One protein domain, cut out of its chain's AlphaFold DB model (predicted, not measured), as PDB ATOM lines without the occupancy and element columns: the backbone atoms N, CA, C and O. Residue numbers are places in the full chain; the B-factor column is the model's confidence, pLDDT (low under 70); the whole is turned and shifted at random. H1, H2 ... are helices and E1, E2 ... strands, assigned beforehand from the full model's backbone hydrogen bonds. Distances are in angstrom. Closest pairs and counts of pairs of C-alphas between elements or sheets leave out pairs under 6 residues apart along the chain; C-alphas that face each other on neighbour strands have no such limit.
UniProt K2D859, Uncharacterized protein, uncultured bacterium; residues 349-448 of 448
ATOM      1  N   SER A 349     150.297  90.277  64.146       90.69
ATOM      2  CA  SER A 349     149.147  91.168  64.198       90.69
ATOM      3  C   SER A 349     148.538  91.235  65.599       90.69
ATOM      4  O   SER A 349     148.216  90.226  66.222       90.69
ATOM      5  N   VAL A 350     148.282  92.461  66.067       91.12
ATOM      6  CA  VAL A 350     147.359  92.708  67.185       91.12
ATOM      7  C   VAL A 350     145.936  92.662  66.647       91.12
ATOM      8  O   VAL A 350     145.523  93.516  65.849       91.12
ATOM      9  N   PHE A 351     145.185  91.672  67.102       91.88
ATOM     10  CA  PHE A 351     143.793  91.476  66.748       91.88
ATOM     11  C   PHE A 351     142.873  92.268  67.670       91.88
ATOM     12  O   PHE A 351     143.236  92.691  68.768       91.88
ATOM     13  N   ILE A 352     141.661  92.500  67.174       92.56
ATOM     14  CA  ILE A 352     140.630  93.262  67.867       92.56
ATOM     15  C   ILE A 352     139.356  92.429  67.851       92.56
ATOM     16  O   ILE A 352     138.740  92.252  66.797       92.56
ATOM     17  N   GLU A 353     138.963  91.958  69.023       93.56
ATOM     18  CA  GLU A 353     137.632  91.437  69.296       93.56
ATOM     19  C   GLU A 353     136.727  92.606  69.702       93.56
ATOM     20  O   GLU A 353     137.150  93.538  70.394       93.56
ATOM     21  N   VAL A 354     135.495  92.604  69.203       93.38
ATOM     22  CA  VAL A 354     134.520  93.667  69.452       93.38
ATOM     23  C   VAL A 354     133.231  93.019  69.891       93.38
ATOM     24  O   VAL A 354     132.747  92.110  69.213       93.38
ATOM     25  N   ASP A 355     132.688  93.502  71.001       92.50
ATOM     26  CA  ASP A 355     131.439  92.981  71.537       92.50
ATOM     27  C   ASP A 355     130.286  93.199  70.538       92.50
ATOM     28  O   ASP A 355     130.250  94.224  69.840       92.50
ATOM     29  N   PRO A 356     129.334  92.253  70.441       94.50
ATOM     30  CA  PRO A 356     128.118  92.458  69.670       94.50
ATOM     31  C   PRO A 356     127.351  93.692  70.162       94.50
ATOM     32  O   PRO A 356     127.252  93.942  71.363       94.50
ATOM     33  N   VAL A 357     126.775  94.452  69.233       93.31
ATOM     34  CA  VAL A 357     125.979  95.651  69.535       93.31
ATOM     35  C   VAL A 357     124.602  95.573  68.895       93.31
ATOM     36  O   VAL A 357     124.432  94.968  67.838       93.31
ATOM     37  N   ASN A 358     123.620  96.220  69.521       93.62
ATOM     38  CA  ASN A 358     122.273  96.343  68.969       93.62
ATOM     39  C   ASN A 358     122.210  97.503  67.975       93.62
ATOM     40  O   ASN A 358     122.712  98.597  68.236       93.62
ATOM     41  N   CYS A 359     121.580  97.274  66.823       92.62
ATOM     42  CA  CYS A 359     121.328  98.334  65.858       92.62
ATOM     43  C   CYS A 359     120.222  99.274  66.369       92.62
ATOM     44  O   CYS A 359     119.105  98.812  66.540       92.62
ATOM     45  N   PRO A 360     120.430 100.597  66.464       88.56
ATOM     46  CA  PRO A 360     119.444 101.522  67.043       88.56
ATOM     47  C   PRO A 360     118.185 101.756  66.183       88.56
ATOM     48  O   PRO A 360     117.379 102.624  66.492       88.56
ATOM     49  N   VAL A 361     118.043 101.056  65.052       91.38
ATOM     50  CA  VAL A 361     116.911 101.199  64.116       91.38
ATOM     51  C   VAL A 361     116.024  99.966  64.097       91.38
ATOM     52  O   VAL A 361     114.825 100.085  63.880       91.38
ATOM     53  N   CYS A 362     116.619  98.785  64.235       94.44
ATOM     54  CA  CYS A 362     115.901  97.517  64.144       94.44
ATOM     55  C   CYS A 362     116.217  96.568  65.303       94.44
ATOM     56  O   CYS A 362     115.819  95.415  65.238       94.44
ATOM     57  N   ASP A 363     117.008  97.014  66.280       93.00
ATOM     58  CA  ASP A 363     117.469  96.285  67.467       93.00
ATOM     59  C   ASP A 363     118.188  94.950  67.220       93.00
ATOM     60  O   ASP A 363     118.561  94.260  68.164       93.00
ATOM     61  N   ASN A 364     118.497  94.610  65.964       96.56
ATOM     62  CA  ASN A 364     119.275  93.416  65.640       96.56
ATOM     63  C   ASN A 364     120.681  93.492  66.246       96.56
ATOM     64  O   ASN A 364     121.403  94.472  66.021       96.56
ATOM     65  N   LEU A 365     121.079  92.419  66.928       95.88
ATOM     66  CA  LEU A 365     122.422  92.216  67.462       95.88
ATOM     67  C   LEU A 365     123.394  91.847  66.326       95.88
ATOM     68  O   LEU A 365     123.126  90.932  65.548       95.88
ATOM     69  N   PHE A 366     124.524  92.548  66.207       95.81
ATOM     70  CA  PHE A 366     125.545  92.262  65.191       95.81
ATOM     71  C   PHE A 366     126.955  92.626  65.666       95.81
ATOM     72  O   PHE A 366     127.128  93.471  66.543       95.81
ATOM     73  N   ILE A 367     127.979  92.020  65.053       95.69
ATOM     74  CA  ILE A 367     129.387  92.375  65.283       95.69
ATOM     75  C   ILE A 367     129.805  93.430  64.247       95.69
ATOM     76  O   ILE A 367     129.787  93.144  63.044       95.69
ATOM     77  N   PRO A 368     130.204  94.645  64.662       93.88
ATOM     78  CA  PRO A 368     130.611  95.689  63.730       93.88
ATOM     79  C   PRO A 368     131.864  95.317  62.932       93.88
ATOM     80  O   PRO A 368     132.933  95.046  63.488       93.88
ATOM     81  N   ASN A 369     131.772  95.405  61.605       93.81
ATOM     82  CA  ASN A 369     132.928  95.268  60.726       93.81
ATOM     83  C   ASN A 369     133.861  96.492  60.812       93.81
ATOM     84  O   ASN A 369     133.515  97.546  61.352       93.81
ATOM     85  N   ARG A 370     135.063  96.392  60.228       90.75
ATOM     86  CA  ARG A 370     136.075  97.465  60.279       90.75
ATOM     87  C   ARG A 370     135.532  98.831  59.841       90.75
ATOM     88  O   ARG A 370     135.802  99.819  60.518       90.75
ATOM     89  N   ARG A 371     134.753  98.889  58.755       89.25
ATOM     90  CA  ARG A 371     134.184 100.142  58.231       89.25
ATOM     91  C   ARG A 371     133.165 100.736  59.200       89.25
ATOM     92  O   ARG A 371     133.221 101.929  59.469       89.25
ATOM     93  N   GLN A 372     132.277  99.914  59.754       91.25
ATOM     94  CA  GLN A 372     131.288 100.316  60.758       91.25
ATOM     95  C   GLN A 372     131.952 100.889  62.020       91.25
ATOM     96  O   GLN A 372     131.503 101.916  62.521       91.25
ATOM     97  N   ARG A 373     133.071 100.304  62.472       88.75
ATOM     98  CA  ARG A 373     133.861 100.800  63.619       88.75
ATOM     99  C   ARG A 373     134.548 102.134  63.344       88.75
ATOM    100  O   ARG A 373     134.598 102.999  64.206       88.75
ATOM    101  N   THR A 374     135.084 102.329  62.141       85.56
ATOM    102  CA  THR A 374     135.648 103.633  61.760       85.56
ATOM    103  C   THR A 374     134.550 104.687  61.652       85.56
ATOM    104  O   THR A 374     134.717 105.803  62.136       85.56
ATOM    105  N   MET A 375     133.408 104.324  61.061       81.94
ATOM    106  CA  MET A 375     132.264 105.221  60.923       81.94
ATOM    107  C   MET A 375     131.619 105.561  62.260       81.94
ATOM    108  O   MET A 375     131.117 106.667  62.377       81.94
ATOM    109  N   SER A 376     131.671 104.696  63.277       77.50
ATOM    110  CA  SER A 376     131.110 104.999  64.602       77.50
ATOM    111  C   SER A 376     131.739 106.233  65.250       77.50
ATOM    112  O   SER A 376     131.070 106.948  65.984       77.50
ATOM    113  N   LYS A 377     133.015 106.509  64.954       76.06
ATOM    114  CA  LYS A 377     133.727 107.692  65.460       76.06
ATOM    115  C   LYS A 377     133.308 108.986  64.759       76.06
ATOM    116  O   LYS A 377     133.486 110.061  65.315       76.06
ATOM    117  N   ILE A 378     132.792 108.879  63.535       77.38
ATOM    118  CA  ILE A 378     132.435 110.021  62.680       77.38
ATOM    119  C   ILE A 378     130.924 110.277  62.731       77.38
ATOM    120  O   ILE A 378     130.471 111.418  62.812       77.38
ATOM    121  N   ASN A 379     130.127 109.211  62.703       70.25
ATOM    122  CA  ASN A 379     128.677 109.272  62.716       70.25
ATOM    123  C   ASN A 379     128.160 109.420  64.141       70.25
ATOM    124  O   ASN A 379     128.071 108.451  64.891       70.25
ATOM    125  N   LYS A 380     127.656 110.616  64.447       78.56
ATOM    126  CA  LYS A 380     126.909 110.899  65.682       78.56
ATOM    127  C   LYS A 380     125.671 110.004  65.862       78.56
ATOM    128  O   LYS A 380     125.193 109.851  66.978       78.56
ATOM    129  N   LEU A 381     125.168 109.403  64.779       82.00
ATOM    130  CA  LEU A 381     123.969 108.553  64.775       82.00
ATOM    131  C   LEU A 381     124.233 107.089  65.161       82.00
ATOM    132  O   LEU A 381     123.277 106.361  65.409       82.00
ATOM    133  N   GLY A 382     125.498 106.657  65.218       86.12
ATOM    134  CA  GLY A 382     125.876 105.323  65.688       86.12
ATOM    135  C   GLY A 382     126.190 104.294  64.625       86.12
ATOM    136  O   GLY A 382     126.486 104.611  63.471       86.12
ATOM    137  N   ILE A 383     126.176 103.035  65.065       91.75
ATOM    138  CA  ILE A 383     126.531 101.871  64.254       91.75
ATOM    139  C   ILE A 383     125.264 101.128  63.867       91.75
ATOM    140  O   ILE A 383     124.424 100.814  64.704       91.75
ATOM    141  N   PHE A 384     125.148 100.810  62.585       93.00
ATOM    142  CA  PHE A 384     123.975 100.152  62.028       93.00
ATOM    143  C   PHE A 384     124.355  98.795  61.460       93.00
ATOM    144  O   PHE A 384     125.397  98.682  60.814       93.00
ATOM    145  N   CYS A 385     123.483  97.799  61.631       95.19
ATOM    146  CA  CYS A 385     123.688  96.450  61.099       95.19
ATOM    147  C   CYS A 385     123.749  96.428  59.561       95.19
ATOM    148  O   CYS A 385     124.367  95.546  58.974       95.19
ATOM    149  N   SER A 386     123.144  97.423  58.899       95.38
ATOM    150  CA  SER A 386     123.053  97.519  57.442       95.38
ATOM    151  C   SER A 386     123.039  98.967  56.943       95.38
ATOM    152  O   SER A 386     122.726  99.908  57.679       95.38
ATOM    153  N   TYR A 387     123.323  99.138  55.649       93.75
ATOM    154  CA  TYR A 387     123.192 100.425  54.960       93.75
ATOM    155  C   TYR A 387     121.754 100.964  55.010       93.75
ATOM    156  O   TYR A 387     121.550 102.149  55.267       93.75
ATOM    157  N   LEU A 388     120.750 100.091  54.851       95.94
ATOM    158  CA  LEU A 388     119.335 100.472  54.922       95.94
ATOM    159  C   LEU A 388     118.967 101.048  56.293       95.94
ATOM    160  O   LEU A 388     118.282 102.067  56.361       95.94
ATOM    161  N   CYS A 389     119.457 100.445  57.381       94.06
ATOM    162  CA  CYS A 389     119.253 100.980  58.728       94.06
ATOM    163  C   CYS A 389     119.947 102.334  58.902       94.06
ATOM    164  O   CYS A 389     119.327 103.269  59.395       94.06
ATOM    165  N   SER A 390     121.176 102.489  58.403       92.25
ATOM    166  CA  SER A 390     121.864 103.786  58.418       92.25
ATOM    167  C   SER A 390     121.077 104.874  57.673       92.25
ATOM    168  O   SER A 390     120.930 105.990  58.175       92.25
ATOM    169  N   MET A 391     120.493 104.544  56.517       92.06
ATOM    170  CA  MET A 391     119.656 105.472  55.756       92.06
ATOM    171  C   MET A 391     118.344 105.813  56.466       92.06
ATOM    172  O   MET A 391     117.951 106.981  56.488       92.06
ATOM    173  N   LYS A 392     117.675 104.822  57.067       93.00
ATOM    174  CA  LYS A 392     116.470 105.040  57.882       93.00
ATOM    175  C   LYS A 392     116.773 105.944  59.076       93.00
ATOM    176  O   LYS A 392     116.058 106.919  59.273       93.00
ATOM    177  N   ALA A 393     117.865 105.694  59.797       90.19
ATOM    178  CA  ALA A 393     118.301 106.543  60.901       90.19
ATOM    179  C   ALA A 393     118.567 107.980  60.459       90.19
ATOM    180  O   ALA A 393     118.117 108.910  61.117       90.19
ATOM    181  N   LYS A 394     119.244 108.176  59.318       89.50
ATOM    182  CA  LYS A 394     119.496 109.514  58.769       89.50
ATOM    183  C   LYS A 394     118.195 110.253  58.446       89.50
ATOM    184  O   LYS A 394     118.076 111.432  58.762       89.50
ATOM    185  N   LYS A 395     117.209 109.565  57.852       90.69
ATOM    186  CA  LYS A 395     115.875 110.139  57.609       90.69
ATOM    187  C   LYS A 395     115.203 110.525  58.927       90.69
ATOM    188  O   LYS A 395     114.805 111.670  59.080       90.69
ATOM    189  N   LEU A 396     115.126 109.600  59.884       88.06
ATOM    190  CA  LEU A 396     114.474 109.832  61.176       88.06
ATOM    191  C   LEU A 396     115.140 110.953  61.991       88.06
ATOM    192  O   LEU A 396     114.439 111.730  62.634       88.06
ATOM    193  N   TYR A 397     116.469 111.068  61.926       86.00
ATOM    194  CA  TYR A 397     117.221 112.156  62.547       86.00
ATOM    195  C   TYR A 397     116.857 113.517  61.946       86.00
ATOM    196  O   TYR A 397     116.576 114.455  62.684       86.00
ATOM    197  N   ASN A 398     116.786 113.614  60.614       85.88
ATOM    198  CA  ASN A 398     116.409 114.854  59.929       85.88
ATOM    199  C   ASN A 398     114.963 115.290  60.231       85.88
ATOM    200  O   ASN A 398     114.669 116.478  60.182       85.88
ATOM    201  N   PHE A 399     114.072 114.348  60.552       84.94
ATOM    202  CA  PHE A 399     112.694 114.633  60.962       84.94
ATOM    203  C   PHE A 399     112.545 114.893  62.476       84.94
ATOM    204  O   PHE A 399     111.432 114.839  62.983       84.94
ATOM    205  N   ASN A 400     113.640 115.157  63.208       74.12
ATOM    206  CA  ASN A 400     113.683 115.393  64.665       74.12
ATOM    207  C   ASN A 400     113.120 114.258  65.547       74.12
ATOM    208  O   ASN A 400     112.987 114.423  66.759       74.12
ATOM    209  N   ASN A 401     112.857 113.079  64.982       69.69
ATOM    210  CA  ASN A 401     112.263 111.949  65.703       69.69
ATOM    211  C   ASN A 401     113.299 111.047  66.390       69.69
ATOM    212  O   ASN A 401     112.938 110.089  67.067       69.69
ATOM    213  N   LEU A 402     114.591 111.335  66.225       69.56
ATOM    214  CA  LEU A 402     115.675 110.561  66.818       69.56
ATOM    215  C   LEU A 402     116.574 111.498  67.628       69.56
ATOM    216  O   LEU A 402     117.388 112.235  67.070       69.56
ATOM    217  N   LYS A 403     116.437 111.457  68.962       67.12
ATOM    218  CA  LYS A 403     117.454 112.018  69.865       67.12
ATOM    219  C   LYS A 403     118.775 111.323  69.552       67.12
ATOM    220  O   LYS A 403     118.779 110.120  69.286       67.12
ATOM    221  N   SER A 404     119.884 112.064  69.555       66.06
ATOM    222  CA  SER A 404     121.207 111.463  69.386       66.06
ATOM    223  C   SER A 404     121.357 110.353  70.419       66.06
ATOM    224  O   SER A 404     121.418 110.634  71.616       66.06
ATOM    225  N   VAL A 405     121.348 109.104  69.964       61.31
ATOM    226  CA  VAL A 405     121.551 107.963  70.847       61.31
ATOM    227  C   VAL A 405     122.980 108.092  71.351       61.31
ATOM    228  O   VAL A 405     123.923 108.040  70.562       61.31
ATOM    229  N   THR A 406     123.141 108.361  72.645       57.28
ATOM    230  CA  THR A 406     124.440 108.304  73.307       57.28
ATOM    231  C   THR A 406     124.920 106.868  73.191       57.28
ATOM    232  O   THR A 406     124.334 105.947  73.761       57.28
ATOM    233  N   HIS A 407     125.930 106.664  72.347       59.47
ATOM    234  CA  HIS A 407     126.455 105.338  72.057       59.47
ATOM    235  C   HIS A 407     126.953 104.706  73.351       59.47
ATOM    236  O   HIS A 407     127.716 105.330  74.085       59.47
ATOM    237  N   LYS A 408     126.563 103.452  73.611       65.88
ATOM    238  CA  LYS A 408     127.424 102.600  74.429       65.88
ATOM    239  C   LYS A 408     128.741 102.498  73.673       65.88
ATOM    240  O   LYS A 408     128.744 102.092  72.507       65.88
ATOM    241  N   ASP A 409     129.821 102.927  74.310       75.00
ATOM    242  CA  ASP A 409     131.150 102.832  73.727       75.00
ATOM    243  C   ASP A 409     131.404 101.390  73.290       75.00
ATOM    244  O   ASP A 409     131.123 100.440  74.025       75.00
ATOM    245  N   LEU A 410     131.911 101.223  72.066       83.94
ATOM    246  CA  LEU A 410     132.367  99.917  71.617       83.94
ATOM    247  C   LEU A 410     133.450  99.431  72.575       83.94
ATOM    248  O   LEU A 410     134.492 100.076  72.718       83.94
ATOM    249  N   ILE A 411     133.211  98.278  73.188       86.31
ATOM    250  CA  ILE A 411     134.212  97.606  74.002       86.31
ATOM    251  C   ILE A 411     135.128  96.853  73.040       86.31
ATOM    252  O   ILE A 411     134.708  95.949  72.315       86.31
ATOM    253  N   TYR A 412     136.383  97.288  72.999       89.25
ATOM    254  CA  TYR A 412     137.437  96.655  72.222       89.25
ATOM    255  C   TYR A 412     138.263  95.776  73.151       89.25
ATOM    256  O   TYR A 412     138.826  96.270  74.126       89.25
ATOM    257  N   ARG A 413     138.370  94.490  72.823       92.31
ATOM    258  CA  ARG A 413     139.285  93.556  73.478       92.31
ATOM    259  C   ARG A 413     140.426  93.264  72.511       92.31
ATOM    260  O   ARG A 413     140.216  92.716  71.430       92.31
ATOM    261  N   TYR A 414     141.629  93.706  72.863       92.69
ATOM    262  CA  TYR A 414     142.819  93.483  72.045       92.69
ATOM    263  C   TYR A 414     143.465  92.164  72.441       92.69
ATOM    264  O   TYR A 414     143.519  91.835  73.625       92.69
ATOM    265  N   TYR A 415     143.959  91.419  71.459       92.75
ATOM    266  CA  TYR A 415     144.683  90.185  71.723       92.75
ATOM    267  C   TYR A 415     145.768  89.916  70.687       92.75
ATOM    268  O   TYR A 415     145.743  90.459  69.581       92.75
ATOM    269  N   VAL A 416     146.709  89.052  71.048       91.44
ATOM    270  CA  VAL A 416     147.719  88.491  70.143       91.44
ATOM    271  C   VAL A 416     147.670  86.969  70.180       91.44
ATOM    272  O   VAL A 416     147.154  86.375  71.132       91.44
ATOM    273  N   LEU A 417     148.195  86.344  69.130       89.81
ATOM    274  CA  LEU A 417     148.393  84.900  69.087       89.81
ATOM    275  C   LEU A 417     149.693  84.548  69.819       89.81
ATOM    276  O   LEU A 417     150.741  85.138  69.546       89.81
ATOM    277  N   ASP A 418     149.633  83.608  70.757       86.44
ATOM    278  CA  ASP A 418     150.823  83.088  71.426       86.44
ATOM    279  C   ASP A 418     151.683  82.298  70.422       86.44
ATOM    280  O   ASP A 418     151.201  81.342  69.816       86.44
ATOM    281  N   LYS A 419     152.945  82.708  70.225       85.31
ATOM    282  CA  LYS A 419     153.883  82.021  69.316       85.31
ATOM    283  C   LYS A 419     154.486  80.760  69.943       85.31
ATOM    284  O   LYS A 419     154.998  79.913  69.217       85.31
ATOM    285  N   THR A 420     154.436  80.633  71.272       80.75
ATOM    286  CA  THR A 420     155.085  79.529  71.996       80.75
ATOM    287  C   THR A 420     154.275  78.233  71.953       80.75
ATOM    288  O   THR A 420     154.848  77.149  72.035       80.75
ATOM    289  N   ASP A 421     152.957  78.321  71.754       78.38
ATOM    290  CA  ASP A 421     152.059  77.169  71.660       78.38
ATOM    291  C   ASP A 421     151.608  76.954  70.206       78.38
ATOM    292  O   ASP A 421     150.502  77.302  69.796       78.38
ATOM    293  N   LEU A 422     152.499  76.370  69.399       63.16
ATOM    294  CA  LEU A 422     152.255  76.078  67.977       63.16
ATOM    295  C   LEU A 422     151.015  75.202  67.728       63.16
ATOM    296  O   LEU A 422     150.437  75.240  66.641       63.16
ATOM    297  N   ASN A 423     150.596  74.420  68.727       70.81
ATOM    298  CA  ASN A 423     149.520  73.439  68.594       70.81
ATOM    299  C   ASN A 423     148.177  73.946  69.127       70.81
ATOM    300  O   ASN A 423     147.127  73.432  68.734       70.81
ATOM    301  N   LYS A 424     148.171  74.958  69.999       60.12
ATOM    302  CA  LYS A 424     146.950  75.574  70.514       60.12
ATOM    303  C   LYS A 424     147.104  77.070  70.342       60.12
ATOM    304  O   LYS A 424     147.913  77.681  71.020       60.12
ATOM    305  N   LYS A 425     146.299  77.667  69.456       70.62
ATOM    306  CA  LYS A 425     146.201  79.124  69.249       70.62
ATOM    307  C   LYS A 425     145.734  79.816  70.532       70.62
ATOM    308  O   LYS A 425     144.585  80.240  70.642       70.62
ATOM    309  N   LYS A 426     146.603  79.873  71.533       84.44
ATOM    310  CA  LYS A 426     146.334  80.484  72.815       84.44
ATOM    311  C   LYS A 426     146.266  81.983  72.575       84.44
ATOM    312  O   LYS A 426     147.126  82.578  71.926       84.44
ATOM    313  N   ILE A 427     145.173  82.567  73.038       89.06
ATOM    314  CA  ILE A 427     144.875  83.981  72.869       89.06
ATOM    315  C   ILE A 427     145.368  84.700  74.118       89.06
ATOM    316  O   ILE A 427     144.945  84.375  75.229       89.06
ATOM    317  N   ILE A 428     146.255  85.677  73.939       88.75
ATOM    318  CA  ILE A 428     146.713  86.544  75.026       88.75
ATOM    319  C   ILE A 428     145.943  87.853  74.921       88.75
ATOM    320  O   ILE A 428     146.184  88.647  74.012       88.75
ATOM    321  N   TYR A 429     145.006  88.064  75.842       91.75
ATOM    322  CA  TYR A 429     144.272  89.321  75.947       91.75
ATOM    323  C   TYR A 429     145.146  90.408  76.575       91.75
ATOM    324  O   TYR A 429     145.764  90.198  77.618       91.75
ATOM    325  N   LEU A 430     145.155  91.576  75.941       91.38
ATOM    326  CA  LEU A 430     145.901  92.755  76.363       91.38
ATOM    327  C   LEU A 430     144.976  93.675  77.175       91.38
ATOM    328  O   LEU A 430     143.850  93.968  76.759       91.38
ATOM    329  N   LYS A 431     145.446  94.153  78.325       88.69
ATOM    330  CA  LYS A 431     144.828  95.179  79.178       88.69
ATOM    331  C   LYS A 431     144.955  96.587  78.569       88.69
ATOM    332  O   LYS A 431     145.393  97.533  79.225       88.69
ATOM    333  N   ALA A 432     144.488  96.753  77.333       86.44
ATOM    334  CA  ALA A 432     144.572  98.001  76.583       86.44
ATOM    335  C   ALA A 432     143.194  98.556  76.207       86.44
ATOM    336  O   ALA A 432     142.308  97.817  75.777       86.44
ATOM    337  N   LYS A 433     143.019  99.880  76.299       84.19
ATOM    338  CA  LYS A 433     141.804 100.576  75.828       84.19
ATOM    339  C   LYS A 433     141.958 101.045  74.387       84.19
ATOM    340  O   LYS A 433     140.986 101.142  73.636       84.19
ATOM    341  N   THR A 434     143.191 101.328  73.977       85.50
ATOM    342  CA  THR A 434     143.517 101.768  72.619       85.50
ATOM    343  C   THR A 434     144.515 100.835  71.945       85.50
ATOM    344  O   THR A 434     145.318 100.170  72.590       85.50
ATOM    345  N   ARG A 435     144.537 100.838  70.608       85.31
ATOM    346  CA  ARG A 435     145.514 100.050  69.841       85.31
ATOM    347  C   ARG A 435     146.965 100.426  70.166       85.31
ATOM    348  O   ARG A 435     147.831  99.564  70.155       85.31
ATOM    349  N   ARG A 436     147.239 101.706  70.450       88.19
ATOM    350  CA  ARG A 436     148.586 102.169  70.815       88.19
ATOM    351  C   ARG A 436     149.017 101.621  72.177       88.19
ATOM    352  O   ARG A 436     150.171 101.246  72.326       88.19
ATOM    353  N   GLU A 437     148.105 101.574  73.145       90.19
ATOM    354  CA  GLU A 437     148.350 100.922  74.439       90.19
ATOM    355  C   GLU A 437     148.567  99.419  74.273       90.19
ATOM    356  O   GLU A 437     149.478  98.888  74.890       90.19
ATOM    357  N   ALA A 438     147.811  98.768  73.383       89.75
ATOM    358  CA  ALA A 438     147.964  97.341  73.112       89.75
ATOM    359  C   ALA A 438     149.376  97.004  72.607       89.75
ATOM    360  O   ALA A 438     149.982  96.054  73.084       89.75
ATOM    361  N   PHE A 439     149.936  97.813  71.700       88.50
ATOM    362  CA  PHE A 439     151.328  97.640  71.271       88.50
ATOM    363  C   PHE A 439     152.328  97.871  72.410       88.50
ATOM    364  O   PHE A 439     153.237  97.071  72.575       88.50
ATOM    365  N   LYS A 440     152.130  98.899  73.244       89.94
ATOM    366  CA  LYS A 440     153.010  99.138  74.402       89.94
ATOM    367  C   LYS A 440     152.985  97.988  75.408       89.94
ATOM    368  O   LYS A 440     154.017  97.646  75.969       89.94
ATOM    369  N   GLU A 441     151.810  97.428  75.677       91.19
ATOM    370  CA  GLU A 441     151.674  96.284  76.577       91.19
ATOM    371  C   GLU A 441     152.291  95.023  75.971       91.19
ATOM    372  O   GLU A 441     152.963  94.282  76.679       91.19
ATOM    373  N   LEU A 442     152.129  94.813  74.662       88.94
ATOM    374  CA  LEU A 442     152.817  93.744  73.946       88.94
ATOM    375  C   LEU A 442     154.340  93.885  74.076       88.94
ATOM    376  O   LEU A 442     154.994  92.920  74.449       88.94
ATOM    377  N   ASP A 443     154.892  95.082  73.871       87.25
ATOM    378  CA  ASP A 443     156.328  95.338  74.049       87.25
ATOM    379  C   ASP A 443     156.777  95.047  75.494       87.25
ATOM    380  O   ASP A 443     157.850  94.494  75.722       87.25
ATOM    381  N   GLN A 444     155.959  95.379  76.498       90.50
ATOM    382  CA  GLN A 444     156.248  95.051  77.900       90.50
ATOM    383  C   GLN A 444     156.195  93.548  78.189       90.50
ATOM    384  O   GLN A 444     156.934  93.088  79.054       90.50
ATOM    385  N   LEU A 445     155.317  92.801  77.517       87.00
ATOM    386  CA  LEU A 445     155.245  91.344  77.630       87.00
ATOM    387  C   LEU A 445     156.439  90.668  76.956       87.00
ATOM    388  O   LEU A 445     156.923  89.684  77.487       87.00
ATOM    389  N   ILE A 446     156.913  91.201  75.827       84.25
ATOM    390  CA  ILE A 446     158.088  90.683  75.107       84.25
ATOM    391  C   ILE A 446     159.378  90.907  75.910       84.25
ATOM    392  O   ILE A 446     160.285  90.087  75.865       84.25
ATOM    393  N   ASN A 447     159.471  92.021  76.641       83.06
ATOM    394  CA  ASN A 447     160.655  92.358  77.439       83.06
ATOM    395  C   ASN A 447     160.705  91.677  78.823       83.06
ATOM    396  O   ASN A 447     161.682  91.876  79.546       83.06
ATOM    397  N   LYS A 448     159.654  90.954  79.224       84.19
ATOM    398  CA  LYS A 448     159.594  90.182  80.474       84.19
ATOM    399  C   LYS A 448     159.924  88.728  80.204       84.19
ATOM    400  O   LYS A 448     160.623  88.151  81.064       84.19
TER     401      LYS A 448
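What this domain is: This is residues 349 to 448 of the 448 residues of an uncharacterized protein of uncultured bacterium (UniProt K2D859). What is the shape? It is a loose rod: at one end H3 covers one face of the small antiparallel sheet E1-E2-E3, two layers, and at the other lies H2, with H1 and long loops between. What builds it? The 100 printed residues, under half in named elements, run E1 H1 H2 E2 E3 H3, class mixed; the radius of gyration of the C-alphas is 17.4 A, the spans 56 by 25 by 17 A.

Where its parts are: Where do the elements lie? E1 is residues 351 to 354, from C-alpha 351 at (143.793, 91.476, 66.748); H1 is 370 to 376, H2 387 to 398, 16.7 A long, E2 412 to 417, 16.4 A, and E3 427 to 430. Where does the last end? H3, residues 435 to 446, 16.5 A, ends with C-alpha 446 at (158.088, 90.683, 75.107).

How they stand to each other: How do the strands pair? E1 and E2 are antiparallel at 147 degrees, N 353 and O 413 within hydrogen-bond range at 2.8 A; in the hairpin E2 and E3, N 430 and O 414 are, at 2.8 A. Where are the helices? H3 is on the sheet, height 9.6 A, over E2 and E3, closest C-alphas Leu 430 and Ala 438, 6.0 A; H1 and H2 are not on it and are apart. In H1, H2 and H3 every O i to N i+4 pair is within range.

The domain as a whole: How large is it? The farthest C-alphas, Phe 399 and Lys 448, are 56.4 A apart; the printed part has no cut. What is long or uncertain? The links E1 to H1 and H2 to E2 are long; pLDDT is under 70 at residues 401 to 408, 422 and 424.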